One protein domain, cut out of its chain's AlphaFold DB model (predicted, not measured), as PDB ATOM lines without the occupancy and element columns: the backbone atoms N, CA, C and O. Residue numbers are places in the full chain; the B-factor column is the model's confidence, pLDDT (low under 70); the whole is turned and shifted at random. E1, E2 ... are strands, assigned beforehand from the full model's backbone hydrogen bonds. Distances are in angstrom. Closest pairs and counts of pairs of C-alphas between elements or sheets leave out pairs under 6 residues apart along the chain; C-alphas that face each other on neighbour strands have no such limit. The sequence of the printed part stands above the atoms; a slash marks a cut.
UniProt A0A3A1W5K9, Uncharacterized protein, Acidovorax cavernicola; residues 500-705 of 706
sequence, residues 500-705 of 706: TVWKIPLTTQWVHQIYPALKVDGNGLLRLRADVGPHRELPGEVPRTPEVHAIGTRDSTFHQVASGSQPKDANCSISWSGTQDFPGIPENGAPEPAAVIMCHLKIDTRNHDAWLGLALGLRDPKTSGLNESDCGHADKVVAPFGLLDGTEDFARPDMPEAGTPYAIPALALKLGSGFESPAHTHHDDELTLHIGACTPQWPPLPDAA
ATOM      1  N   THR A 500     139.411 172.919 175.876       96.62
ATOM      2  CA  THR A 500     140.840 172.630 175.758       96.62
ATOM      3  C   THR A 500     141.114 171.724 174.567       96.62
ATOM      4  O   THR A 500     140.333 170.821 174.260       96.62
ATOM      5  N   VAL A 501     142.230 171.977 173.880       97.06
ATOM      6  CA  VAL A 501     142.583 171.283 172.643       97.06
ATOM      7  C   VAL A 501     144.026 170.796 172.668       97.06
ATOM      8  O   VAL A 501     144.955 171.595 172.782       97.06
ATOM      9  N   TRP A 502     144.224 169.499 172.448       97.06
ATOM     10  CA  TRP A 502     145.541 168.886 172.285       97.06
ATOM     11  C   TRP A 502     145.814 168.619 170.809       97.06
ATOM     12  O   TRP A 502     144.934 168.174 170.075       97.06
ATOM     13  N   LYS A 503     147.045 168.898 170.378       96.69
ATOM     14  CA  LYS A 503     147.585 168.551 169.057       96.69
ATOM     15  C   LYS A 503     148.843 167.722 169.272       96.69
ATOM     16  O   LYS A 503     149.904 168.284 169.531       96.69
ATOM     17  N   ILE A 504     148.700 166.407 169.237       96.69
ATOM     18  CA  ILE A 504     149.730 165.457 169.645       96.69
ATOM     19  C   ILE A 504     150.396 164.892 168.386       96.69
ATOM     20  O   ILE A 504     149.768 164.103 167.675       96.69
ATOM     21  N   PRO A 505     151.634 165.302 168.059       97.19
ATOM     22  CA  PRO A 505     152.375 164.683 166.972       97.19
ATOM     23  C   PRO A 505     152.830 163.285 167.399       97.19
ATOM     24  O   PRO A 505     153.290 163.096 168.528       97.19
ATOM     25  N   LEU A 506     152.738 162.323 166.485       96.31
ATOM     26  CA  LEU A 506     153.269 160.981 166.691       96.31
ATOM     27  C   LEU A 506     154.209 160.567 165.563       96.31
ATOM     28  O   LEU A 506     153.992 160.915 164.400       96.31
ATOM     29  N   THR A 507     155.226 159.782 165.906       97.88
ATOM     30  CA  THR A 507     156.044 159.044 164.943       97.88
ATOM     31  C   THR A 507     156.266 157.618 165.421       97.88
ATOM     32  O   THR A 507     156.350 157.353 166.616       97.88
ATOM     33  N   THR A 508     156.360 156.681 164.485       97.62
ATOM     34  CA  THR A 508     156.660 155.282 164.778       97.62
ATOM     35  C   THR A 508     157.769 154.761 163.896       97.62
ATOM     36  O   THR A 508     157.893 155.165 162.742       97.62
ATOM     37  N   GLN A 509     158.488 153.777 164.405       97.44
ATOM     38  CA  GLN A 509     159.279 152.864 163.609       97.44
ATOM     39  C   GLN A 509     158.960 151.448 164.064       97.44
ATOM     40  O   GLN A 509     159.202 151.093 165.215       97.44
ATOM     41  N   TRP A 510     158.399 150.661 163.158       96.88
ATOM     42  CA  TRP A 510     158.178 149.237 163.346       96.88
ATOM     43  C   TRP A 510     159.271 148.472 162.589       96.88
ATOM     44  O   TRP A 510     159.521 148.786 161.426       96.88
ATOM     45  N   VAL A 511     159.928 147.496 163.209       95.75
ATOM     46  CA  VAL A 511     161.025 146.704 162.625       95.75
ATOM     47  C   VAL A 511     160.726 145.217 162.771       95.75
ATOM     48  O   VAL A 511     160.350 144.752 163.843       95.75
ATOM     49  N   HIS A 512     160.931 144.445 161.702       93.94
ATOM     50  CA  HIS A 512     160.690 143.004 161.737       93.94
ATOM     51  C   HIS A 512     161.763 142.282 162.568       93.94
ATOM     52  O   HIS A 512     162.947 142.344 162.234       93.94
ATOM     53  N   GLN A 513     161.370 141.507 163.589       91.31
ATOM     54  CA  GLN A 513     162.323 140.862 164.517       91.31
ATOM     55  C   GLN A 513     163.341 139.948 163.824       91.31
ATOM     56  O   GLN A 513     164.514 139.909 164.185       91.31
ATOM     57  N   ILE A 514     162.889 139.187 162.821       91.38
ATOM     58  CA  ILE A 514     163.731 138.211 162.106       91.38
ATOM     59  C   ILE A 514     164.471 138.866 160.932       91.38
ATOM     60  O   ILE A 514     165.532 138.398 160.521       91.38
ATOM     61  N   TYR A 515     163.929 139.966 160.403       93.31
ATOM     62  CA  TYR A 515     164.435 140.622 159.199       93.31
ATOM     63  C   TYR A 515     164.596 142.124 159.462       93.31
ATOM     64  O   TYR A 515     163.819 142.914 158.934       93.31
ATOM     65  N   PRO A 516     165.582 142.548 160.276       92.56
ATOM     66  CA  PRO A 516     165.655 143.924 160.773       92.56
ATOM     67  C   PRO A 516     165.831 144.995 159.690       92.56
ATOM     68  O   PRO A 516     165.679 146.181 159.966       92.56
ATOM     69  N   ALA A 517     166.168 144.604 158.454       95.31
ATOM     70  CA  ALA A 517     166.190 145.530 157.327       95.31
ATOM     71  C   ALA A 517     164.780 145.917 156.840       95.31
ATOM     72  O   ALA A 517     164.657 146.914 156.133       95.31
ATOM     73  N   LEU A 518     163.745 145.143 157.190       97.12
ATOM     74  CA  LEU A 518     162.339 145.418 156.897       97.12
ATOM     75  C   LEU A 518     161.742 146.284 158.005       97.12
ATOM     76  O   LEU A 518     161.733 145.896 159.177       97.12
ATOM     77  N   LYS A 519     161.223 147.449 157.626       97.31
ATOM     78  CA  LYS A 519     160.667 148.421 158.564       97.31
ATOM     79  C   LYS A 519     159.449 149.151 158.012       97.31
ATOM     80  O   LYS A 519     159.292 149.303 156.800       97.31
ATOM     81  N   VAL A 520     158.613 149.649 158.915       98.12
ATOM     82  CA  VAL A 520     157.522 150.580 158.623       98.12
ATOM     83  C   VAL A 520     157.719 151.827 159.469       98.12
ATOM     84  O   VAL A 520     157.573 151.789 160.690       98.12
ATOM     85  N   ASP A 521     158.058 152.933 158.819       98.31
ATOM     86  CA  ASP A 521     158.115 154.237 159.470       98.31
ATOM     87  C   ASP A 521     156.716 154.872 159.403       98.31
ATOM     88  O   ASP A 521     156.016 154.735 158.399       98.31
ATOM     89  N   GLY A 522     156.289 155.551 160.463       97.62
ATOM     90  CA  GLY A 522     154.987 156.208 160.508       97.62
ATOM     91  C   GLY A 522     155.042 157.592 161.131       97.62
ATOM     92  O   GLY A 522     155.898 157.879 161.968       97.62
ATOM     93  N   ASN A 523     154.136 158.470 160.715       97.94
ATOM     94  CA  ASN A 523     154.005 159.825 161.237       97.94
ATOM     95  C   ASN A 523     152.548 160.295 161.213       97.94
ATOM     96  O   ASN A 523     151.774 159.944 160.329       97.94
ATOM     97  N   GLY A 524     152.160 161.113 162.185       96.88
ATOM     98  CA  GLY A 524     150.789 161.596 162.272       96.88
ATOM     99  C   GLY A 524     150.601 162.756 163.230       96.88
ATOM    100  O   GLY A 524     151.515 163.158 163.954       96.88
ATOM    101  N   LEU A 525     149.382 163.282 163.228       96.88
ATOM    102  CA  LEU A 525     148.931 164.318 164.140       96.88
ATOM    103  C   LEU A 525     147.558 163.929 164.672       96.88
ATOM    104  O   LEU A 525     146.609 163.775 163.908       96.88
ATOM    105  N   LEU A 526     147.451 163.807 165.988       96.56
ATOM    106  CA  LEU A 526     146.185 163.603 166.677       96.56
ATOM    107  C   LEU A 526     145.692 164.952 167.167       96.56
ATOM    108  O   LEU A 526     146.465 165.735 167.722       96.56
ATOM    109  N   ARG A 527     144.403 165.218 167.014       95.88
ATOM    110  CA  ARG A 527     143.762 166.383 167.610       95.88
ATOM    111  C   ARG A 527     142.621 165.906 168.491       95.88
ATOM    112  O   ARG A 527     141.778 165.148 168.039       95.88
ATOM    113  N   LEU A 528     142.609 166.331 169.748       96.25
ATOM    114  CA  LEU A 528     141.586 165.955 170.727       96.25
ATOM    115  C   LEU A 528     141.067 167.197 171.434       96.25
ATOM    116  O   LEU A 528     141.803 168.178 171.576       96.25
ATOM    117  N   ARG A 529     139.808 167.159 171.874       96.31
ATOM    118  CA  ARG A 529     139.154 168.293 172.533       96.31
ATOM    119  C   ARG A 529     138.298 167.836 173.694       96.31
ATOM    120  O   ARG A 529     137.556 166.866 173.568       96.31
ATOM    121  N   ALA A 530     138.392 168.550 174.805       95.69
ATOM    122  CA  ALA A 530     137.616 168.243 175.994       95.69
ATOM    123  C   ALA A 530     137.517 169.458 176.917       95.69
ATOM    124  O   ALA A 530     138.320 170.386 176.847       95.69
ATOM    125  N   ASP A 531     136.540 169.424 177.811       95.12
ATOM    126  CA  ASP A 531     136.415 170.382 178.899       95.12
ATOM    127  C   ASP A 531     136.945 169.749 180.187       95.12
ATOM    128  O   ASP A 531     136.278 168.925 180.809       95.12
ATOM    129  N   VAL A 532     138.176 170.114 180.548       94.12
ATOM    130  CA  VAL A 532     138.898 169.581 181.718       94.12
ATOM    131  C   VAL A 532     138.829 170.500 182.934       94.12
ATOM    132  O   VAL A 532     139.432 170.215 183.965       94.12
ATOM    133  N   GLY A 533     138.073 171.600 182.844       91.38
ATOM    134  CA  GLY A 533     137.911 172.520 183.962       91.38
ATOM    135  C   GLY A 533     137.057 171.907 185.081       91.38
ATOM    136  O   GLY A 533     136.017 171.298 184.795       91.38
ATOM    137  N   PRO A 534     137.401 172.122 186.362       90.81
ATOM    138  CA  PRO A 534     136.550 171.715 187.469       90.81
ATOM    139  C   PRO A 534     135.226 172.486 187.453       90.81
ATOM    140  O   PRO A 534     135.114 173.555 186.850       90.81
ATOM    141  N   HIS A 535     134.196 171.944 188.095       88.00
ATOM    142  CA  HIS A 535     132.870 172.564 188.131       88.00
ATOM    143  C   HIS A 535     132.170 172.335 189.468       88.00
ATOM    144  O   HIS A 535     132.566 171.485 190.259       88.00
ATOM    145  N   ARG A 536     131.102 173.094 189.712       89.00
ATOM    146  CA  ARG A 536     130.242 172.946 190.888       89.00
ATOM    147  C   ARG A 536     128.804 172.670 190.469       89.00
ATOM    148  O   ARG A 536     128.257 173.334 189.583       89.00
ATOM    149  N   GLU A 537     128.193 171.703 191.122       89.19
ATOM    150  CA  GLU A 537     126.762 171.429 191.124       89.19
ATOM    151  C   GLU A 537     126.010 172.384 192.057       89.19
ATOM    152  O   GLU A 537     124.929 172.847 191.696       89.19
ATOM    153  N   LEU A 538     126.607 172.745 193.199       92.25
ATOM    154  CA  LEU A 538     126.014 173.609 194.224       92.25
ATOM    155  C   LEU A 538     126.880 174.848 194.529       92.25
ATOM    156  O   LEU A 538     128.107 174.786 194.437       92.25
ATOM    157  N   PRO A 539     126.274 175.982 194.926       91.50
ATOM    158  CA  PRO A 539     127.044 177.129 195.393       91.50
ATOM    159  C   PRO A 539     127.792 176.775 196.687       91.50
ATOM    160  O   PRO A 539     127.302 175.998 197.504       91.50
ATOM    161  N   GLY A 540     128.996 177.325 196.853       88.38
ATOM    162  CA  GLY A 540     129.828 177.142 198.044       88.38
ATOM    163  C   GLY A 540     130.540 175.792 198.189       88.38
ATOM    164  O   GLY A 540     131.351 175.653 199.101       88.38
ATOM    165  N   GLU A 541     130.269 174.796 197.337       89.62
ATOM    166  CA  GLU A 541     130.926 173.488 197.451       89.62
ATOM    167  C   GLU A 541     132.352 173.488 196.876       89.62
ATOM    168  O   GLU A 541     132.719 174.323 196.041       89.62
ATOM    169  N   VAL A 542     133.162 172.512 197.295       89.81
ATOM    170  CA  VAL A 542     134.470 172.271 196.676       89.81
ATOM    171  C   VAL A 542     134.251 171.839 195.218       89.81
ATOM    172  O   VAL A 542     133.467 170.917 194.978       89.81
ATOM    173  N   PRO A 543     134.921 172.473 194.239       89.75
ATOM    174  CA  PRO A 543     134.793 172.087 192.843       89.75
ATOM    175  C   PRO A 543     135.107 170.609 192.615       89.75
ATOM    176  O   PRO A 543     136.087 170.061 193.120       89.75
ATOM    177  N   ARG A 544     134.290 169.974 191.783       89.12
ATOM    178  CA  ARG A 544     134.486 168.609 191.317       89.12
ATOM    179  C   ARG A 544     135.479 168.609 190.166       89.12
ATOM    180  O   ARG A 544     135.299 169.327 189.183       89.12
ATOM    181  N   THR A 545     136.501 167.774 190.295       86.50
ATOM    182  CA  THR A 545     137.464 167.432 189.244       86.50
ATOM    183  C   THR A 545     136.923 166.239 188.457       86.50
ATOM    184  O   THR A 545     136.808 165.153 189.030       86.50
ATOM    185  N   PRO A 546     136.486 166.429 187.198       83.19
ATOM    186  CA  PRO A 546     135.894 165.350 186.417       83.19
ATOM    187  C   PRO A 546     136.950 164.349 185.932       83.19
ATOM    188  O   PRO A 546     138.072 164.731 185.603       83.19
ATOM    189  N   GLU A 547     136.572 163.079 185.800       91.19
ATOM    190  CA  GLU A 547     137.238 162.208 184.830       91.19
ATOM    191  C   GLU A 547     136.707 162.579 183.441       91.19
ATOM    192  O   GLU A 547     135.493 162.680 183.240       91.19
ATOM    193  N   VAL A 548     137.604 162.841 182.493       92.75
ATOM    194  CA  VAL A 548     137.247 163.351 181.168       92.75
ATOM    195  C   VAL A 548     137.684 162.372 180.098       92.75
ATOM    196  O   VAL A 548     138.802 161.867 180.126       92.75
ATOM    197  N   HIS A 549     136.802 162.150 179.129       93.69
ATOM    198  CA  HIS A 549     137.063 161.328 177.955       93.69
ATOM    199  C   HIS A 549     136.995 162.207 176.708       93.69
ATOM    200  O   HIS A 549     136.111 163.058 176.593       93.69
ATOM    201  N   ALA A 550     137.903 161.993 175.764       94.50
ATOM    202  CA  ALA A 550     137.921 162.641 174.461       94.50
ATOM    203  C   ALA A 550     138.236 161.626 173.362       94.50
ATOM    204  O   ALA A 550     138.860 160.592 173.598       94.50
ATOM    205  N   ILE A 551     137.798 161.945 172.148       93.81
ATOM    206  CA  ILE A 551     138.056 161.163 170.940       93.81
ATOM    207  C   ILE A 551     138.791 162.057 169.943       93.81
ATOM    208  O   ILE A 551     138.596 163.274 169.934       93.81
ATOM    209  N   GLY A 552     139.657 161.456 169.130       93.62
ATOM    210  CA  GLY A 552     140.338 162.140 168.040       93.62
ATOM    211  C   GLY A 552     139.345 162.776 167.066       93.62
ATOM    212  O   GLY A 552     138.417 162.121 166.589       93.62
ATOM    213  N   THR A 553     139.556 164.048 166.741       92.75
ATOM    214  CA  THR A 553     138.809 164.740 165.689       92.75
ATOM    215  C   THR A 553     139.054 164.051 164.342       92.75
ATOM    216  O   THR A 553     140.082 163.398 164.132       92.75
ATOM    217  N   ARG A 554     138.146 164.233 163.378       88.38
ATOM    218  CA  ARG A 554     138.267 163.594 162.051       88.38
ATOM    219  C   ARG A 554     139.490 164.026 161.243       88.38
ATOM    220  O   ARG A 554     139.906 163.309 160.343       88.38
ATOM    221  N   ASP A 555     140.035 165.204 161.526       90.75
ATOM    222  CA  ASP A 555     141.275 165.703 160.926       90.75
ATOM    223  C   ASP A 555     142.539 165.127 161.585       90.75
ATOM    224  O   ASP A 555     143.644 165.482 161.182       90.75
ATOM    225  N   SER A 556     142.395 164.221 162.559       95.06
ATOM    226  CA  SER A 556     143.507 163.387 163.010       95.06
ATOM    227  C   SER A 556     143.955 162.464 161.879       95.06
ATOM    228  O   SER A 556     143.127 161.885 161.174       95.06
ATOM    229  N   THR A 557     145.262 162.308 161.700       95.50
ATOM    230  CA  THR A 557     145.826 161.491 160.621       95.50
ATOM    231  C   THR A 557     147.037 160.709 161.088       95.50
ATOM    232  O   THR A 557     147.776 161.139 161.977       95.50
ATOM    233  N   PHE A 558     147.259 159.566 160.447       97.50
ATOM    234  CA  PHE A 558     148.480 158.795 160.591       97.50
ATOM    235  C   PHE A 558     148.846 158.122 159.271       97.50
ATOM    236  O   PHE A 558     148.004 157.503 158.630       97.50
ATOM    237  N   HIS A 559     150.095 158.262 158.860       97.56
ATOM    238  CA  HIS A 559     150.631 157.751 157.609       97.56
ATOM    239  C   HIS A 559     151.743 156.752 157.908       97.56
ATOM    240  O   HIS A 559     152.548 156.975 158.809       97.56
ATOM    241  N   GLN A 560     151.791 155.658 157.153       97.94
ATOM    242  CA  GLN A 560     152.815 154.622 157.246       97.94
ATOM    243  C   GLN A 560     153.508 154.418 155.901       97.94
ATOM    244  O   GLN A 560     152.860 154.412 154.854       97.94
ATOM    245  N   VAL A 561     154.818 154.174 155.948       98.31
ATOM    246  CA  VAL A 561     155.680 153.875 154.802       98.31
ATOM    247  C   VAL A 561     156.480 152.615 155.098       98.31
ATOM    248  O   VAL A 561     157.336 152.600 155.982       98.31
ATOM    249  N   ALA A 562     156.223 151.558 154.333       98.06
ATOM    250  CA  ALA A 562     156.986 150.322 154.410       98.06
ATOM    251  C   ALA A 562     158.236 150.408 153.525       98.06
ATOM    252  O   ALA A 562     158.187 150.910 152.400       98.06
ATOM    253  N   SER A 563     159.366 149.917 154.028       98.00
ATOM    254  CA  SER A 563     160.630 149.894 153.294       98.00
ATOM    255  C   SER A 563     161.544 148.771 153.775       98.00
ATOM    256  O   SER A 563     161.413 148.280 154.896       98.00
ATOM    257  N   GLY A 564     162.495 148.385 152.928       97.12
ATOM    258  CA  GLY A 564     163.527 147.414 153.276       97.12
ATOM    259  C   GLY A 564     163.601 146.232 152.326       97.12
ATOM    260  O   GLY A 564     162.637 145.895 151.639       97.12
ATOM    261  N   SER A 565     164.765 145.592 152.298       95.94
ATOM    262  CA  SER A 565     164.973 144.318 151.619       95.94
ATOM    263  C   SER A 565     166.069 143.535 152.328       95.94
ATOM    264  O   SER A 565     167.081 144.114 152.733       95.94
ATOM    265  N   GLN A 566     165.872 142.229 152.491       94.81
ATOM    266  CA  GLN A 566     166.842 141.342 153.123       94.81
ATOM    267  C   GLN A 566     166.921 140.006 152.380       94.81
ATOM    268  O   GLN A 566     165.879 139.440 152.045       94.81
ATOM    269  N   PRO A 567     168.126 139.453 152.146       92.81
ATOM    270  CA  PRO A 567     168.264 138.093 151.643       92.81
ATOM    271  C   PRO A 567     167.607 137.095 152.604       92.81
ATOM    272  O   PRO A 567     167.912 137.084 153.799       92.81
ATOM    273  N   LYS A 568     166.714 136.260 152.077       88.06
ATOM    274  CA  LYS A 568     166.107 135.131 152.791       88.06
ATOM    275  C   LYS A 568     166.914 133.852 152.565       88.06
ATOM    276  O   LYS A 568     167.113 133.081 153.500       88.06
ATOM    277  N   ASP A 569     167.421 133.670 151.346       86.56
ATOM    278  CA  ASP A 569     168.368 132.627 150.947       86.56
ATOM    279  C   ASP A 569     169.300 133.136 149.825       86.56
ATOM    280  O   ASP A 569     169.330 134.328 149.519       86.56
ATOM    281  N   ALA A 570     170.096 132.243 149.224       85.88
ATOM    282  CA  ALA A 570     171.070 132.603 148.190       85.88
ATOM    283  C   ALA A 570     170.453 133.179 146.900       85.88
ATOM    284  O   ALA A 570     171.152 133.864 146.157       85.88
ATOM    285  N   ASN A 571     169.173 132.909 146.625       89.31
ATOM    286  CA  ASN A 571     168.505 133.252 145.368       89.31
ATOM    287  C   ASN A 571     167.285 134.162 145.561       89.31
ATOM    288  O   ASN A 571     166.600 134.470 144.584       89.31
ATOM    289  N   CYS A 572     166.990 134.581 146.792       91.56
ATOM    290  CA  CYS A 572     165.780 135.326 147.097       91.56
ATOM    291  C   CYS A 572     165.957 136.353 148.220       91.56
ATOM    292  O   CYS A 572     166.588 136.090 149.247       91.56
ATOM    293  N   SER A 573     165.316 137.512 148.047       93.56
ATOM    294  CA  SER A 573     165.136 138.530 149.081       93.56
ATOM    295  C   SER A 573     163.662 138.737 149.407       93.56
ATOM    296  O   SER A 573     162.839 138.827 148.496       93.56
ATOM    297  N   ILE A 574     163.362 138.911 150.689       95.38
ATOM    298  CA  ILE A 574     162.092 139.462 151.155       95.38
ATOM    299  C   ILE A 574     162.192 140.991 151.155       95.38
ATOM    300  O   ILE A 574     163.223 141.537 151.548       95.38
ATOM    301  N   SER A 575     161.156 141.691 150.691       96.69
ATOM    302  CA  SER A 575     161.143 143.158 150.623       96.69
ATOM    303  C   SER A 575     159.793 143.750 150.995       96.69
ATOM    304  O   SER A 575     158.749 143.181 150.677       96.69
ATOM    305  N   TRP A 576     159.831 144.908 151.651       97.69
ATOM    306  CA  TRP A 576     158.661 145.660 152.091       97.69
ATOM    307  C   TRP A 576     158.580 146.998 151.360       97.69
ATOM    308  O   TRP A 576     159.593 147.671 151.164       97.69
ATOM    309  N   SER A 577     157.379 147.380 150.924       97.50
ATOM    310  CA  SER A 577     157.154 148.616 150.164       97.50
ATOM    311  C   SER A 577     155.715 149.122 150.264       97.50
ATOM    312  O   SER A 577     154.812 148.392 150.665       97.50
ATOM    313  N   GLY A 578     155.478 150.356 149.828       97.81
ATOM    314  CA  GLY A 578     154.144 150.949 149.767       97.81
ATOM    315  C   GLY A 578     153.830 151.838 150.963       97.81
ATOM    316  O   GLY A 578     154.650 152.017 151.866       97.81
ATOM    317  N   THR A 579     152.639 152.426 150.932       97.56
ATOM    318  CA  THR A 579     152.190 153.408 151.920       97.56
ATOM    319  C   THR A 579     150.757 153.135 152.348       97.56
ATOM    320  O   THR A 579     149.972 152.591 151.574       97.56
ATOM    321  N   GLN A 580     150.401 153.539 153.564       96.81
ATOM    322  CA  GLN A 580     149.045 153.423 154.087       96.81
ATOM    323  C   GLN A 580     148.672 154.676 154.876       96.81
ATOM    324  O   GLN A 580     149.384 155.064 155.798       96.81
ATOM    325  N   ASP A 581     147.524 155.260 154.543       95.31
ATOM    326  CA  ASP A 581     146.920 156.352 155.300       95.31
ATOM    327  C   ASP A 581     145.823 155.824 156.224       95.31
ATOM    328  O   ASP A 581     144.968 155.036 155.813       95.31
ATOM    329  N   PHE A 582     145.831 156.293 157.461       95.12
ATOM    330  CA  PHE A 582     144.822 156.053 158.480       95.12
ATOM    331  C   PHE A 582     144.189 157.402 158.841       95.12
ATOM    332  O   PHE A 582     144.729 158.137 159.677       95.12
ATOM    333  N   PRO A 583     143.081 157.786 158.183       92.50
ATOM    334  CA  PRO A 583     142.325 158.965 158.576       92.50
ATOM    335  C   PRO A 583     141.647 158.745 159.932       92.50
ATOM    336  O   PRO A 583     141.441 157.609 160.367       92.50
ATOM    337  N   GLY A 584     141.271 159.837 160.593       89.06
ATOM    338  CA  GLY A 584     140.426 159.799 161.776       89.06
ATOM    339  C   GLY A 584     139.034 159.234 161.483       89.06
ATOM    340  O   GLY A 584     138.686 158.856 160.363       89.06
ATOM    341  N   ILE A 585     138.219 159.176 162.530       76.50
ATOM    342  CA  ILE A 585     136.913 158.519 162.502       76.50
ATOM    343  C   ILE A 585     135.996 159.132 161.419       76.50
ATOM    344  O   ILE A 585     135.910 160.358 161.314       76.50
ATOM    345  N   PRO A 586     135.295 158.312 160.612       70.69
ATOM    346  CA  PRO A 586     134.479 158.777 159.486       70.69
ATOM    347  C   PRO A 586     133.238 159.584 159.907       70.69
ATOM    348  O   PRO A 586     132.889 159.703 161.088       70.69
ATOM    349  N   GLU A 587     132.556 160.164 158.915       67.25
ATOM    350  CA  GLU A 587     131.271 160.837 159.115       67.25
ATOM    351  C   GLU A 587     130.163 159.861 159.523       67.25
ATOM    352  O   GLU A 587     130.129 158.722 159.053       67.25
ATOM    353  N   ASN A 588     129.249 160.287 160.402       63.31
ATOM    354  CA  ASN A 588     128.072 159.483 160.724       63.31
ATOM    355  C   ASN A 588     127.272 159.224 159.440       63.31
ATOM    356  O   ASN A 588     126.767 160.156 158.820       63.31
ATOM    357  N   GLY A 589     127.160 157.953 159.050       63.59
ATOM    358  CA  GLY A 589     126.488 157.539 157.815       63.59
ATOM    359  C   GLY A 589     127.378 157.505 156.567       63.59
ATOM    360  O   GLY A 589     126.894 157.102 155.509       63.59
ATOM    361  N   ALA A 590     128.662 157.867 156.663       68.88
ATOM    362  CA  ALA A 590     129.615 157.593 155.592       68.88
ATOM    363  C   ALA A 590     129.911 156.083 155.500       68.88
ATOM    364  O   ALA A 590     129.831 155.377 156.510       68.88
ATOM    365  N   PRO A 591     130.277 155.571 154.308       74.88
ATOM    366  CA  PRO A 591     130.794 154.216 154.179       74.88
ATOM    367  C   PRO A 591     131.973 154.012 155.130       74.88
ATOM    368  O   PRO A 591     132.832 154.889 155.241       74.88
ATOM    369  N   GLU A 592     132.027 152.854 155.790       72.44
ATOM    370  CA  GLU A 592     133.160 152.508 156.646       72.44
ATOM    371  C   GLU A 592     134.473 152.641 155.860       72.44
ATOM    372  O   GLU A 592     134.605 152.042 154.780       72.44
ATOM    373  N   PRO A 593     135.440 153.434 156.351       79.62
ATOM    374  CA  PRO A 593     136.689 153.635 155.648       79.62
ATOM    375  C   PRO A 593     137.483 152.327 155.643       79.62
ATOM    376  O   PRO A 593     137.428 151.534 156.582       79.62
ATOM    377  N   ALA A 594     138.254 152.102 154.578       85.44
ATOM    378  CA  ALA A 594     139.104 150.915 154.472       85.44
ATOM    379  C   ALA A 594     140.180 150.862 155.576       85.44
ATOM    380  O   ALA A 594     140.628 149.772 155.936       85.44
ATOM    381  N   ALA A 595     140.559 152.029 156.109       91.19
ATOM    382  CA  ALA A 595     141.531 152.216 157.174       91.19
ATOM    383  C   ALA A 595     141.099 153.358 158.110       91.19
ATOM    384  O   ALA A 595     140.516 154.337 157.647       91.19
ATOM    385  N   VAL A 596     141.403 153.258 159.406       92.75
ATOM    386  CA  VAL A 596     141.119 154.308 160.400       92.75
ATOM    387  C   VAL A 596     142.165 154.317 161.513       92.75
ATOM    388  O   VAL A 596     142.648 153.257 161.913       92.75
ATOM    389  N   ILE A 597     142.486 155.497 162.045       94.00
ATOM    390  CA  ILE A 597     143.143 155.626 163.349       94.00
ATOM    391  C   ILE A 597     142.093 155.916 164.421       94.00
ATOM    392  O   ILE A 597     141.357 156.902 164.358       94.00
ATOM    393  N   MET A 598     142.023 155.039 165.418       91.94
ATOM    394  CA  MET A 598     141.264 155.272 166.639       91.94
ATOM    395  C   MET A 598     142.185 155.928 167.658       91.94
ATOM    396  O   MET A 598     143.281 155.432 167.926       91.94
ATOM    397  N   CYS A 599     141.731 157.045 168.213       94.50
ATOM    398  CA  CYS A 599     142.468 157.814 169.201       94.50
ATOM    399  C   CYS A 599     141.513 158.252 170.305       94.50
ATOM    400  O   CYS A 599     140.499 158.900 170.029       94.50
ATOM    401  N   HIS A 600     141.844 157.887 171.538       95.38
ATOM    402  CA  HIS A 600     141.059 158.181 172.727       95.38
ATOM    403  C   HIS A 600     141.960 158.773 173.796       95.38
ATOM    404  O   HIS A 600     143.113 158.375 173.932       95.38
ATOM    405  N   LEU A 601     141.431 159.707 174.570       95.75
ATOM    406  CA  LEU A 601     142.131 160.278 175.709       95.75
ATOM    407  C   LEU A 601     141.224 160.210 176.923       95.75
ATOM    408  O   LEU A 601     140.113 160.732 176.893       95.75
ATOM    409  N   LYS A 602     141.715 159.574 177.978       96.38
ATOM    410  CA  LYS A 602     141.115 159.571 179.309       96.38
ATOM    411  C   LYS A 602     142.001 160.412 180.212       96.38
ATOM    412  O   LYS A 602     143.218 160.253 180.166       96.38
ATOM    413  N   ILE A 603     141.413 161.304 180.998       95.88
ATOM    414  CA  ILE A 603     142.134 162.192 181.913       95.88
ATOM    415  C   ILE A 603     141.466 162.137 183.281       95.88
ATOM    416  O   ILE A 603     140.305 162.526 183.425       95.88
ATOM    417  N   ASP A 604     142.224 161.734 184.295       95.19
ATOM    418  CA  ASP A 604     141.921 162.060 185.683       95.19
ATOM    419  C   ASP A 604     142.425 163.481 185.956       95.19
ATOM    420  O   ASP A 604     143.616 163.719 186.180       95.19
ATOM    421  N   THR A 605     141.512 164.453 185.927       93.00
ATOM    422  CA  THR A 605     141.873 165.869 186.097       93.00
ATOM    423  C   THR A 605     142.335 166.214 187.508       93.00
ATOM    424  O   THR A 605     142.919 167.274 187.706       93.00
ATOM    425  N   ARG A 606     142.107 165.341 188.497       91.38
ATOM    426  CA  ARG A 606     142.578 165.555 189.868       91.38
ATOM    427  C   ARG A 606     144.052 165.227 189.997       91.38
ATOM    428  O   ARG A 606     144.797 165.977 190.621       91.38
ATOM    429  N   ASN A 607     144.442 164.081 189.452       94.25
ATOM    430  CA  ASN A 607     145.796 163.565 189.594       94.25
ATOM    431  C   ASN A 607     146.695 163.932 188.408       94.25
ATOM    432  O   ASN A 607     147.905 163.719 188.491       94.25
ATOM    433  N   HIS A 608     146.131 164.494 187.334       94.62
ATOM    434  CA  HIS A 608     146.805 164.724 186.054       94.62
ATOM    435  C   HIS A 608     147.366 163.429 185.440       94.62
ATOM    436  O   HIS A 608     148.348 163.453 184.697       94.62
ATOM    437  N   ASP A 609     146.750 162.293 185.764       96.69
ATOM    438  CA  ASP A 609     147.012 161.027 185.090       96.69
ATOM    439  C   ASP A 609     146.167 160.972 183.819       96.69
ATOM    440  O   ASP A 609     144.997 161.366 183.814       96.69
ATOM    441  N   ALA A 610     146.768 160.521 182.725       97.19
ATOM    442  CA  ALA A 610     146.090 160.402 181.451       97.19
ATOM    443  C   ALA A 610     146.469 159.113 180.729       97.19
ATOM    444  O   ALA A 610     147.561 158.578 180.899       97.19
ATOM    445  N   TRP A 611     145.564 158.649 179.876       97.50
ATOM    446  CA  TRP A 611     145.766 157.481 179.033       97.50
ATOM    447  C   TRP A 611     145.431 157.840 177.597       97.50
ATOM    448  O   TRP A 611     144.310 158.265 177.311       97.50
ATOM    449  N   LEU A 612     146.404 157.681 176.701       97.38
ATOM    450  CA  LEU A 612     146.227 157.882 175.265       97.38
ATOM    451  C   LEU A 612     146.036 156.519 174.597       97.38
ATOM    452  O   LEU A 612     147.003 155.792 174.374       97.38
ATOM    453  N   GLY A 613     144.785 156.176 174.308       96.69
ATOM    454  CA  GLY A 613     144.403 154.956 173.608       96.69
ATOM    455  C   GLY A 613     144.628 155.089 172.107       96.69
ATOM    456  O   GLY A 613     144.105 156.023 171.495       96.69
ATOM    457  N   LEU A 614     145.377 154.160 171.507       96.12
ATOM    458  CA  LEU A 614     145.714 154.175 170.081       96.12
ATOM    459  C   LEU A 614     145.470 152.808 169.446       96.12
ATOM    460  O   LEU A 614     145.973 151.786 169.908       96.12
ATOM    461  N   ALA A 615     144.751 152.797 168.326       94.50
ATOM    462  CA  ALA A 615     144.597 151.606 167.502       94.50
ATOM    463  C   ALA A 615     144.503 151.963 166.017       94.50
ATOM    464  O   ALA A 615     144.013 153.028 165.642       94.50
ATOM    465  N   LEU A 616     144.958 151.042 165.170       93.62
ATOM    466  CA  LEU A 616     144.788 151.112 163.722       93.62
ATOM    467  C   LEU A 616     143.768 150.059 163.306       93.62
ATOM    468  O   LEU A 616     143.926 148.877 163.618       93.62
ATOM    469  N   GLY A 617     142.725 150.491 162.609       89.56
ATOM    470  CA  GLY A 617     141.720 149.616 162.023       89.56
ATOM    471  C   GLY A 617     141.947 149.469 160.525       89.56
ATOM    472  O   GLY A 617     142.152 150.464 159.834       89.56
ATOM    473  N   LEU A 618     141.869 148.236 160.025       89.94
ATOM    474  CA  LEU A 618     141.717 147.920 158.605       89.94
ATOM    475  C   LEU A 618     140.475 147.050 158.450       89.94
ATOM    476  O   LEU A 618     140.301 146.093 159.204       89.94
ATOM    477  N   ARG A 619     139.631 147.361 157.464       86.31
ATOM    478  CA  ARG A 619     138.415 146.575 157.205       86.31
ATOM    479  C   ARG A 619     138.744 145.140 156.790       86.31
ATOM    480  O   ARG A 619     138.092 144.198 157.229       86.31
ATOM    481  N   ASP A 620     139.746 144.986 155.934       86.69
ATOM    482  CA  ASP A 620     140.330 143.704 155.554       86.69
ATOM    483  C   ASP A 620     141.856 143.894 155.541       86.69
ATOM    484  O   ASP A 620     142.339 144.821 154.890       86.69
ATOM    485  N   PRO A 621     142.656 143.063 156.228       86.44
ATOM    486  CA  PRO A 621     144.116 143.135 156.139       86.44
ATOM    487  C   PRO A 621     144.642 143.153 154.693       86.44
ATOM    488  O   PRO A 621     145.655 143.791 154.407       86.44
ATOM    489  N   LYS A 622     143.915 142.534 153.751       88.69
ATOM    490  CA  LYS A 622     144.244 142.527 152.317       88.69
ATOM    491  C   LYS A 622     144.102 143.891 151.636       88.69
ATOM    492  O   LYS A 622     144.629 144.069 150.538       88.69
ATOM    493  N   THR A 623     143.413 144.852 152.253       89.25
ATOM    494  CA  THR A 623     143.299 146.224 151.733       89.25
ATOM    495  C   THR A 623     144.431 147.135 152.187       89.25
ATOM    496  O   THR A 623     144.431 148.300 151.801       89.25
ATOM    497  N   SER A 624     145.397 146.638 152.971       92.69
ATOM    498  CA  SER A 624     146.588 147.417 153.311       92.69
ATOM    499  C   SER A 624     147.327 147.866 152.045       92.69
ATOM    500  O   SER A 624     147.510 147.103 151.090       92.69
ATOM    501  N   GLY A 625     147.778 149.114 152.026       94.31
ATOM    502  CA  GLY A 625     148.664 149.653 150.999       94.31
ATOM    503  C   GLY A 625     150.126 149.232 151.179       94.31
ATOM    504  O   GLY A 625     150.928 149.423 150.263       94.31
ATOM    505  N   LEU A 626     150.467 148.612 152.315       96.75
ATOM    506  CA  LEU A 626     151.797 148.073 152.589       96.75
ATOM    507  C   LEU A 626     151.917 146.657 152.019       96.75
ATOM    508  O   LEU A 626     151.050 145.810 152.240       96.75
ATOM    509  N   ASN A 627     152.996 146.395 151.292       96.62
ATOM    510  CA  ASN A 627     153.209 145.166 150.537       96.62
ATOM    511  C   ASN A 627     154.471 144.458 151.011       96.62
ATOM    512  O   ASN A 627     155.512 145.092 151.191       96.62
ATOM    513  N   GLU A 628     154.378 143.140 151.110       95.81
ATOM    514  CA  GLU A 628     155.505 142.227 151.221       95.81
ATOM    515  C   GLU A 628     155.656 141.487 149.896       95.81
ATOM    516  O   GLU A 628     154.692 140.931 149.374       95.81
ATOM    517  N   SER A 629     156.868 141.476 149.352       94.50
ATOM    518  CA  SER A 629     157.240 140.591 148.256       94.50
ATOM    519  C   SER A 629     158.282 139.608 148.764       94.50
ATOM    520  O   SER A 629     159.351 140.015 149.221       94.50
ATOM    521  N   ASP A 630     157.976 138.325 148.635       89.56
ATOM    522  CA  ASP A 630     158.831 137.185 148.966       89.56
ATOM    523  C   ASP A 630     159.014 136.299 147.713       89.56
ATOM    524  O   ASP A 630     158.495 136.621 146.643       89.56
ATOM    525  N   CYS A 631     159.753 135.190 147.823       86.19
ATOM    526  CA  CYS A 631     160.147 134.254 146.758       86.19
ATOM    527  C   CYS A 631     158.958 133.654 145.970       86.19
ATOM    528  O   CYS A 631     158.618 132.480 146.117       86.19
ATOM    529  N   GLY A 632     158.311 134.459 145.125       86.00
ATOM    530  CA  GLY A 632     157.126 134.096 144.344       86.00
ATOM    531  C   GLY A 632     155.780 134.392 145.015       86.00
ATOM    532  O   GLY A 632     154.753 134.006 144.462       86.00
ATOM    533  N   HIS A 633     155.762 135.073 146.163       88.19
ATOM    534  CA  HIS A 633     154.531 135.433 146.874       88.19
ATOM    535  C   HIS A 633     154.481 136.940 147.124       88.19
ATOM    536  O   HIS A 633     155.497 137.555 147.440       88.19
ATOM    537  N   ALA A 634     153.293 137.521 146.985       90.00
ATOM    538  CA  ALA A 634     153.017 138.895 147.372       90.00
ATOM    539  C   ALA A 634     151.909 138.886 148.424       90.00
ATOM    540  O   ALA A 634     150.848 138.302 148.187       90.00
ATOM    541  N   ASP A 635     152.158 139.520 149.564       93.31
ATOM    542  CA  ASP A 635     151.200 139.639 150.663       93.31
ATOM    543  C   ASP A 635     151.116 141.090 151.157       93.31
ATOM    544  O   ASP A 635     151.805 141.992 150.669       93.31
ATOM    545  N   LYS A 636     150.217 141.331 152.106       93.12
ATOM    546  CA  LYS A 636     150.002 142.620 152.747       93.12
ATOM    547  C   LYS A 636     150.613 142.653 154.135       93.12
ATOM    548  O   LYS A 636     150.473 141.719 154.917       93.12
ATOM    549  N   VAL A 637     151.239 143.780 154.453       90.94
ATOM    550  CA  VAL A 637     151.830 144.030 155.770       90.94
ATOM    551  C   VAL A 637     150.889 144.899 156.592       90.94
ATOM    552  O   VAL A 637     150.242 145.812 156.073       90.94
ATOM    553  N   VAL A 638     150.826 144.631 157.892       87.62
ATOM    554  CA  VAL A 638     150.160 145.490 158.873       87.62
ATOM    555  C   VAL A 638     151.148 145.749 159.999       87.62
ATOM    556  O   VAL A 638     151.657 144.802 160.590       87.62
ATOM    557  N   ALA A 639     151.401 147.021 160.300       91.31
ATOM    558  CA  ALA A 639     152.241 147.441 161.418       91.31
ATOM    559  C   ALA A 639     151.351 148.056 162.516       91.31
ATOM    560  O   ALA A 639     151.038 149.248 162.442       91.31
ATOM    561  N   PRO A 640     150.863 147.262 163.491       90.88
ATOM    562  CA  PRO A 640     149.997 147.754 164.559       90.88
ATOM    563  C   PRO A 640     150.796 148.458 165.669       90.88
ATOM    564  O   PRO A 640     152.001 148.261 165.801       90.88
ATOM    565  N   PHE A 641     150.103 149.200 166.542       91.94
ATOM    566  CA  PHE A 641     150.697 149.772 167.762       91.94
ATOM    567  C   PHE A 641     150.986 148.736 168.870       91.94
ATOM    568  O   PHE A 641     151.636 149.054 169.858       91.94
ATOM    569  N   GLY A 642     150.507 147.495 168.737       89.50
ATOM    570  CA  GLY A 642     150.677 146.472 169.773       89.50
ATOM    571  C   GLY A 642     149.820 146.736 171.018       89.50
ATOM    572  O   GLY A 642     148.704 147.234 170.906       89.50
ATOM    573  N   LEU A 643     150.318 146.329 172.192       91.50
ATOM    574  CA  LEU A 643     149.631 146.520 173.480       91.50
ATOM    575  C   LEU A 643     150.042 147.803 174.207       91.50
ATOM    576  O   LEU A 643     149.403 148.124 175.201       91.50
ATOM    577  N   LEU A 644     151.058 148.526 173.725       94.81
ATOM    578  CA  LEU A 644     151.596 149.706 174.406       94.81
ATOM    579  C   LEU A 644     151.897 149.379 175.884       94.81
ATOM    580  O   LEU A 644     152.489 148.333 176.159       94.81
ATOM    581  N   ASP A 645     151.466 150.210 176.835       95.50
ATOM    582  CA  ASP A 645     151.679 149.962 178.271       95.50
ATOM    583  C   ASP A 645     150.621 149.015 178.878       95.50
ATOM    584  O   ASP A 645     150.652 148.705 180.071       95.50
ATOM    585  N   GLY A 646     149.677 148.538 178.064       95.19
ATOM    586  CA  GLY A 646     148.536 147.727 178.467       95.19
ATOM    587  C   GLY A 646     147.241 148.202 177.811       95.19
ATOM    588  O   GLY A 646     147.237 149.026 176.901       95.19
ATOM    589  N   THR A 647     146.116 147.668 178.273       94.50
ATOM    590  CA  THR A 647     144.781 148.095 177.833       94.50
ATOM    591  C   THR A 647     144.121 148.967 178.889       94.50
ATOM    592  O   THR A 647     144.175 148.615 180.065       94.50
ATOM    593  N   GLU A 648     143.435 150.022 178.461       95.94
ATOM    594  CA  GLU A 648     142.642 150.901 179.325       95.94
ATOM    595  C   GLU A 648     141.206 151.019 178.798       95.94
ATOM    596  O   GLU A 648     140.980 150.955 177.585       95.94
ATOM    597  N   ASP A 649     140.246 151.198 179.706       93.75
ATOM    598  CA  ASP A 649     138.835 151.382 179.374       93.75
ATOM    599  C   ASP A 649     138.518 152.846 179.044       93.75
ATOM    600  O   ASP A 649     138.705 153.751 179.865       93.75
ATOM    601  N   PHE A 650     137.952 153.068 177.857       91.38
ATOM    602  CA  PHE A 650     137.506 154.380 177.396       91.38
ATOM    603  C   PHE A 650     135.984 154.432 177.298       91.38
ATOM    604  O   PHE A 650     135.347 153.576 176.677       91.38
ATOM    605  N   ALA A 651     135.388 155.467 177.889       88.38
ATOM    606  CA  ALA A 651     133.974 155.758 177.724       88.38
ATOM    607  C   ALA A 651     133.749 156.603 176.465       88.38
ATOM    608  O   ALA A 651     134.627 157.328 175.990       88.38
ATOM    609  N   ARG A 652     132.534 156.544 175.919       79.62
ATOM    610  CA  ARG A 652     132.127 157.444 174.838       79.62
ATOM    611  C   ARG A 652     131.927 158.862 175.392       79.62
ATOM    612  O   ARG A 652     131.033 159.034 176.219       79.62
ATOM    613  N   PRO A 653     132.667 159.889 174.927       77.44
ATOM    614  CA  PRO A 653     132.520 161.257 175.427       77.44
ATOM    615  C   PRO A 653     131.130 161.840 175.203       77.44
ATOM    616  O   PRO A 653     130.700 162.689 175.973       77.44
ATOM    617  N   ASP A 654     130.413 161.390 174.169       71.75
ATOM    618  CA  ASP A 654     129.050 161.803 173.828       71.75
ATOM    619  C   ASP A 654     127.968 161.038 174.618       71.75
ATOM    620  O   ASP A 654     126.827 161.493 174.687       71.75
ATOM    621  N   MET A 655     128.323 159.930 175.284       69.00
ATOM    622  CA  MET A 655     127.431 159.124 176.133       69.00
ATOM    623  C   MET A 655     128.168 158.510 177.344       69.00
ATOM    624  O   MET A 655     128.203 157.284 177.483       69.00
ATOM    625  N   PRO A 656     128.747 159.328 178.245       58.31
ATOM    626  CA  PRO A 656     129.618 158.827 179.310       58.31
ATOM    627  C   PRO A 656     128.876 157.974 180.352       58.31
ATOM    628  O   PRO A 656     129.472 157.082 180.939       58.31
ATOM    629  N   GLU A 657     127.576 158.208 180.555       58.19
ATOM    630  CA  GLU A 657     126.757 157.499 181.555       58.19
ATOM    631  C   GLU A 657     125.989 156.290 180.984       58.19
ATOM    632  O   GLU A 657     125.454 155.487 181.741       58.19
ATOM    633  N   ALA A 658     125.917 156.158 179.654       56.34
ATOM    634  CA  ALA A 658     125.092 155.150 178.976       56.34
ATOM    635  C   ALA A 658     125.897 154.164 178.108       56.34
ATOM    636  O   ALA A 658     125.347 153.167 177.642       56.34
ATOM    637  N   GLY A 659     127.183 154.433 177.864       61.84
ATOM    638  CA  GLY A 659     128.050 153.568 177.067       61.84
ATOM    639  C   GLY A 659     128.755 152.512 177.914       61.84
ATOM    640  O   GLY A 659     129.324 152.828 178.954       61.84
ATOM    641  N   THR A 660     128.779 151.264 177.444       75.44
ATOM    642  CA  THR A 660     129.743 150.276 177.945       75.44
ATOM    643  C   THR A 660     131.149 150.756 177.565       75.44
ATOM    644  O   THR A 660     131.377 151.002 176.374       75.44
ATOM    645  N   PRO A 661     132.071 150.937 178.530       83.94
ATOM    646  CA  PRO A 661     133.461 151.236 178.215       83.94
ATOM    647  C   PRO A 661     134.050 150.150 177.312       83.94
ATOM    648  O   PRO A 661     133.625 148.994 177.366       83.94
ATOM    649  N   TYR A 662     135.017 150.513 176.477       86.81
ATOM    650  CA  TYR A 662     135.743 149.559 175.641       86.81
ATOM    651  C   TYR A 662     137.241 149.702 175.860       86.81
ATOM    652  O   TYR A 662     137.775 150.811 175.933       86.81
ATOM    653  N   ALA A 663     137.902 148.551 175.944       91.81
ATOM    654  CA  ALA A 663     139.325 148.449 176.203       91.81
ATOM    655  C   ALA A 663     140.137 148.680 174.919       91.81
ATOM    656  O   ALA A 663     139.916 148.005 173.908       91.81
ATOM    657  N   ILE A 664     141.105 149.598 174.961       93.19
ATOM    658  CA  ILE A 664     142.032 149.893 173.855       93.19
ATOM    659  C   ILE A 664     143.469 149.882 174.396       93.19
ATOM    660  O   ILE A 664     143.674 150.326 175.528       93.19
ATOM    661  N   PRO A 665     144.475 149.411 173.627       95.81
ATOM    662  CA  PRO A 665     145.881 149.637 173.953       95.81
ATOM    663  C   PRO A 665     146.166 151.113 174.231       95.81
ATOM    664  O   PRO A 665     145.781 151.971 173.434       95.81
ATOM    665  N   ALA A 666     146.834 151.414 175.341       97.19
ATOM    666  CA  ALA A 666     147.029 152.785 175.792       97.19
ATOM    667  C   ALA A 666     148.448 153.055 176.295       97.19
ATOM    668  O   ALA A 666     149.116 152.177 176.838       97.19
ATOM    669  N   LEU A 667     148.882 154.304 176.126       96.56
ATOM    670  CA  LEU A 667     150.051 154.859 176.805       96.56
ATOM    671  C   LEU A 667     149.623 155.559 178.084       96.56
ATOM    672  O   LEU A 667     148.714 156.393 178.040       96.56
ATOM    673  N   ALA A 668     150.311 155.276 179.185       96.38
ATOM    674  CA  ALA A 668     150.144 156.026 180.419       96.38
ATOM    675  C   ALA A 668     150.974 157.319 180.356       96.38
ATOM    676  O   ALA A 668     152.188 157.307 180.151       96.38
ATOM    677  N   LEU A 669     150.314 158.457 180.547       95.81
ATOM    678  CA  LEU A 669     150.905 159.786 180.489       95.81
ATOM    679  C   LEU A 669     150.702 160.497 181.825       95.81
ATOM    680  O   LEU A 669     149.631 160.436 182.426       95.81
ATOM    681  N   LYS A 670     151.725 161.236 182.261       95.69
ATOM    682  CA  LYS A 670     151.603 162.186 183.366       95.69
ATOM    683  C   LYS A 670     151.556 163.593 182.797       95.69
ATOM    684  O   LYS A 670     152.557 164.062 182.256       95.69
ATOM    685  N   LEU A 671     150.401 164.240 182.890       95.50
ATOM    686  CA  LEU A 671     150.239 165.613 182.433       95.50
ATOM    687  C   LEU A 671     150.814 166.585 183.470       95.50
ATOM    688  O   LEU A 671     150.821 166.311 184.673       95.50
ATOM    689  N   GLY A 672     151.303 167.728 183.000       93.38
ATOM    690  CA  GLY A 672     151.659 168.836 183.881       93.38
ATOM    691  C   GLY A 672     150.427 169.586 184.400       93.38
ATOM    692  O   GLY A 672     149.290 169.276 184.045       93.38
ATOM    693  N   SER A 673     150.642 170.591 185.252       89.00
ATOM    694  CA  SER A 673     149.553 171.348 185.894       89.00
ATOM    695  C   SER A 673     148.718 172.180 184.916       89.00
ATOM    696  O   SER A 673     147.586 172.535 185.225       89.00
ATOM    697  N   GLY A 674     149.266 172.507 183.742       89.88
ATOM    698  CA  GLY A 674     148.540 173.132 182.639       89.88
ATOM    699  C   GLY A 674     147.955 172.116 181.658       89.88
ATOM    700  O   GLY A 674     147.558 172.505 180.561       89.88
ATOM    701  N   PHE A 675     147.907 170.830 182.026       94.19
ATOM    702  CA  PHE A 675     147.522 169.706 181.171       94.19
ATOM    703  C   PHE A 675     148.436 169.505 179.947       94.19
ATOM    704  O   PHE A 675     148.024 168.905 178.948       94.19
ATOM    705  N   GLU A 676     149.678 169.995 180.005       94.75
ATOM    706  CA  GLU A 676     150.710 169.694 179.019       94.75
ATOM    707  C   GLU A 676     151.094 168.216 179.048       94.75
ATOM    708  O   GLU A 676     151.343 167.637 180.104       94.75
ATOM    709  N   SER A 677     151.153 167.601 177.869       91.19
ATOM    710  CA  SER A 677     151.680 166.250 177.710       91.19
ATOM    711  C   SER A 677     153.187 166.335 177.481       91.19
ATOM    712  O   SER A 677     153.607 166.992 176.520       91.19
ATOM    713  N   PRO A 678     154.023 165.670 178.294       90.38
ATOM    714  CA  PRO A 678     155.441 165.548 177.998       90.38
ATOM    715  C   PRO A 678     155.652 164.706 176.735       90.38
ATOM    716  O   PRO A 678     154.767 163.961 176.305       90.38
ATOM    717  N   ALA A 679     156.844 164.815 176.145       94.50
ATOM    718  CA  ALA A 679     157.264 163.849 175.142       94.50
ATOM    719  C   ALA A 679     157.393 162.474 175.809       94.50
ATOM    720  O   ALA A 679     157.924 162.363 176.916       94.50
ATOM    721  N   HIS A 680     156.928 161.436 175.130       95.81
ATOM    722  CA  HIS A 680     156.953 160.071 175.631       95.81
ATOM    723  C   HIS A 680     157.448 159.133 174.533       95.81
ATOM    724  O   HIS A 680     157.153 159.327 173.356       95.81
ATOM    725  N   THR A 681     158.234 158.130 174.911       96.75
ATOM    726  CA  THR A 681     158.693 157.088 173.991       96.75
ATOM    727  C   THR A 681     158.331 155.741 174.572       96.75
ATOM    728  O   THR A 681     158.809 155.393 175.648       96.75
ATOM    729  N   HIS A 682     157.526 154.997 173.828       96.56
ATOM    730  CA  HIS A 682     157.247 153.600 174.094       96.56
ATOM    731  C   HIS A 682     158.105 152.738 173.171       96.56
ATOM    732  O   HIS A 682     158.280 153.057 171.991       96.56
ATOM    733  N   HIS A 683     158.648 151.656 173.715       95.50
ATOM    734  CA  HIS A 683     159.476 150.720 172.974       95.50
ATOM    735  C   HIS A 683     159.121 149.289 173.376       95.50
ATOM    736  O   HIS A 683     159.174 148.951 174.560       95.50
ATOM    737  N   ASP A 684     158.793 148.464 172.386       92.69
ATOM    738  CA  ASP A 684     158.723 147.010 172.504       92.69
ATOM    739  C   ASP A 684     159.637 146.349 171.454       92.69
ATOM    740  O   ASP A 684     160.380 147.029 170.746       92.69
ATOM    741  N   ASP A 685     159.618 145.017 171.372       88.75
ATOM    742  CA  ASP A 685     160.527 144.257 170.505       88.75
ATOM    743  C   ASP A 685     160.437 144.615 169.004       88.75
ATOM    744  O   ASP A 685     161.363 144.313 168.252       88.75
ATOM    745  N   GLU A 686     159.319 145.186 168.542       92.06
ATOM    746  CA  GLU A 686     159.095 145.531 167.130       92.06
ATOM    747  C   GLU A 686     158.817 147.019 166.928       92.06
ATOM    748  O   GLU A 686     159.134 147.547 165.867       92.06
ATOM    749  N   LEU A 687     158.234 147.708 167.907       96.31
ATOM    750  CA  LEU A 687     157.751 149.075 167.782       96.31
ATOM    751  C   LEU A 687     158.562 150.036 168.644       96.31
ATOM    752  O   LEU A 687     158.655 149.900 169.857       96.31
ATOM    753  N   THR A 688     159.020 151.113 168.021       97.38
ATOM    754  CA  THR A 688     159.344 152.363 168.711       97.38
ATOM    755  C   THR A 688     158.279 153.393 168.362       97.38
ATOM    756  O   THR A 688     158.128 153.748 167.196       97.38
ATOM    757  N   LEU A 689     157.532 153.871 169.355       97.56
ATOM    758  CA  LEU A 689     156.525 154.924 169.219       97.56
ATOM    759  C   LEU A 689     156.984 156.153 169.998       97.56
ATOM    760  O   LEU A 689     157.175 156.092 171.211       97.56
ATOM    761  N   HIS A 690     157.106 157.283 169.312       97.56
ATOM    762  CA  HIS A 690     157.358 158.579 169.922       97.56
ATOM    763  C   HIS A 690     156.094 159.435 169.865       97.56
ATOM    764  O   HIS A 690     155.559 159.723 168.795       97.56
ATOM    765  N   ILE A 691     155.659 159.887 171.033       96.25
ATOM    766  CA  ILE A 691     154.661 160.936 171.200       96.25
ATOM    767  C   ILE A 691     155.415 162.227 171.506       96.25
ATOM    768  O   ILE A 691     156.173 162.298 172.475       96.25
ATOM    769  N   GLY A 692     155.246 163.252 170.673       94.25
ATOM    770  CA  GLY A 692     155.887 164.540 170.924       94.25
ATOM    771  C   GLY A 692     155.210 165.303 172.063       94.25
ATOM    772  O   GLY A 692     154.017 165.141 172.319       94.25
ATOM    773  N   ALA A 693     155.980 166.164 172.732       93.75
ATOM    774  CA  ALA A 693     155.439 167.046 173.758       93.75
ATOM    775  C   ALA A 693     154.341 167.949 173.170       93.75
ATOM    776  O   ALA A 693     154.462 168.447 172.048       93.75
ATOM    777  N   CYS A 694     153.284 168.178 173.944       94.25
ATOM    778  CA  CYS A 694     152.130 168.963 173.532       94.25
ATOM    779  C   CYS A 694     151.713 169.909 174.655       94.25
ATOM    780  O   CYS A 694     151.304 169.470 175.728       94.25
ATOM    781  N   THR A 695     151.760 171.211 174.391       95.50
ATOM    782  CA  THR A 695     151.083 172.202 175.231       95.50
ATOM    783  C   THR A 695     149.651 172.355 174.723       95.50
ATOM    784  O   THR A 695     149.476 172.713 173.551       95.50
ATOM    785  N   PRO A 696     148.622 172.086 175.547       94.19
ATOM    786  CA  PRO A 696     147.249 172.278 175.123       94.19
ATOM    787  C   PRO A 696     146.990 173.740 174.788       94.19
ATOM    788  O   PRO A 696     147.474 174.665 175.442       94.19
ATOM    789  N   GLN A 697     146.175 173.947 173.766       95.06
ATOM    790  CA  GLN A 697     145.601 175.248 173.486       95.06
ATOM    791  C   GLN A 697     144.409 175.444 174.426       95.06
ATOM    792  O   GLN A 697     143.584 174.539 174.575       95.06
ATOM    793  N   TRP A 698     144.332 176.627 175.041       92.94
ATOM    794  CA  TRP A 698     143.269 177.006 175.979       92.94
ATOM    795  C   TRP A 698     143.098 176.004 177.137       92.94
ATOM    796  O   TRP A 698     142.040 175.376 177.268       92.94
ATOM    797  N   PRO A 699     144.133 175.810 177.980       88.31
ATOM    798  CA  PRO A 699     143.956 175.061 179.222       88.31
ATOM    799  C   PRO A 699     142.872 175.729 180.089       88.31
ATOM    800  O   PRO A 699     142.518 176.890 179.838       88.31
ATOM    801  N   PRO A 700     142.332 175.039 181.112       83.44
ATOM    802  CA  PRO A 700     141.458 175.678 182.088       83.44
ATOM    803  C   PRO A 700     142.074 176.986 182.585       83.44
ATOM    804  O   PRO A 700     143.292 177.088 182.739       83.44
ATOM    805  N   LEU A 701     141.234 178.001 182.800       72.88
ATOM    806  CA  LEU A 701     141.711 179.283 183.314       72.88
ATOM    807  C   LEU A 701     142.490 179.049 184.624       72.88
ATOM    808  O   LEU A 701     142.092 178.175 185.387       72.88
ATOM    809  N   PRO A 702     143.571 179.795 184.908       53.59
ATOM    810  CA  PRO A 702     144.335 179.644 186.151       53.59
ATOM    811  C   PRO A 702     143.465 179.847 187.398       53.59
ATOM    812  O   PRO A 702     143.550 179.070 188.337       53.59
ATOM    813  N   ASP A 703     142.508 180.782 187.341       51.16
ATOM    814  CA  ASP A 703     141.463 180.970 188.364       51.16
ATOM    815  C   ASP A 703     140.365 179.887 188.308       51.16
ATOM    816  O   ASP A 703     139.309 180.018 188.915       51.16
ATOM    817  N   ALA A 704     140.575 178.830 187.528       40.62
ATOM    818  CA  ALA A 704     139.797 177.604 187.468       40.62
ATOM    819  C   ALA A 704     140.661 176.347 187.653       40.62
ATOM    820  O   ALA A 704     140.113 175.252 187.638       40.62
ATOM    821  N   ALA A 705     141.973 176.470 187.865       33.31
ATOM    822  CA  ALA A 705     142.889 175.352 188.037       33.31
ATOM    823  C   ALA A 705     143.559 175.433 189.418       33.31
ATOM    824  O   ALA A 705     144.550 176.133 189.581       33.31
TER     825      ALA A 705
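Overview. This is residues 500 to 705 of the 706 residues of an uncharacterized protein of Acidovorax cavernicola (UniProt A0A3A1W5K9). Two strongly twisted sheets lie partly face to face with their strands crossed: a long sheet of nine strands, and a shorter sheet of five, E3, E7, E8, E12 and E11, folded back on itself over part of the first. The long sheet runs on past the small one to the tip at E5 and E6, while the loop of residues 531 to 546 makes the opposite end. The printed part has 206 residues with fourteen strands, E1 to E14 in chain order, and no named helix: the class is all strand. The larger sheet is branched and its neighbour pairs are antiparallel; the smaller has the order E3, E7, E8, E12, E11, all antiparallel. The outline is a rod of 79 by 36 by 25 A, only just compact and close to loose, with a radius of gyration of the C-alphas of 19.8 A.

Along the chain. In the larger sheet, E1 is residues 500 to 511, 35.4 A long, from C-alpha 500 at (140.840, 172.630, 175.758). E2 is residues 519 to 530, 35.0 A, and E6 is residues 572 to 583, 35.2 A. E4 is residues 557 to 563, E5 565 to 569, E9 626 to 630, E10 633 to 636, E13 680 to 683 and E14 687 to 691, ending at C-alpha 691 at (154.661, 160.936, 171.200). In the smaller sheet, E7 is residues 595 to 604, 30.2 A, and E8 is 609 to 618, 30.0 A; E3 is 547 to 551, E11 647 to 650 and E12 662 to 670.

Arrangement. E1 and E2 form a hairpin, with N 504 and O 526 2.8 A apart. E14 is on the other side of E1, with N 509 and O 688 at 2.8 A, and E13 is its hairpin partner, with N 682 and O 689 at 2.9 A. E4 pairs with E2, N 521 to O 561 at 2.9 A, and with E6, N 560 to O 580 at 2.8 A. E6 has staggered pairing with E5, E9 and E4: N 566 and O 574 are 2.9 A apart, as are N 575 and O 629. E9 and E10 form a hairpin, N 628 to O 635 at 2.9 A. The smaller sheet is a folded sheet, one sheet bent back into two leaves: E3 and E7 face E12 and E11, with E8 as the hinge. N 550 and O 601 of E3 and E7 are 2.8 A apart, N 598 and O 615 of E7 and E8 2.8 A, N 610 and O 669 of E8 and E12 2.9 A, and N 648 and O 664 of E11 and E12 3.0 A. E12 bends by 75 degrees at residue 665. The two sheets make a sandwich, two sheets face to face, with their strands at 58 degrees; the closest C-alphas of E6 and E7 are those of Phe 582 and Val 596, 4.5 A.

Size, cuts and confidence. The two C-alphas farthest apart, those of Gly 540 and Asn 571, are 78.7 A apart. The printed part has no cut. The links E2 to E3, E6 to E7 and E11 to E12 are long. Mean pLDDT of the printed part is 90.3; residues 587 to 590, 655 to 659 and 702 to 705 are under 70.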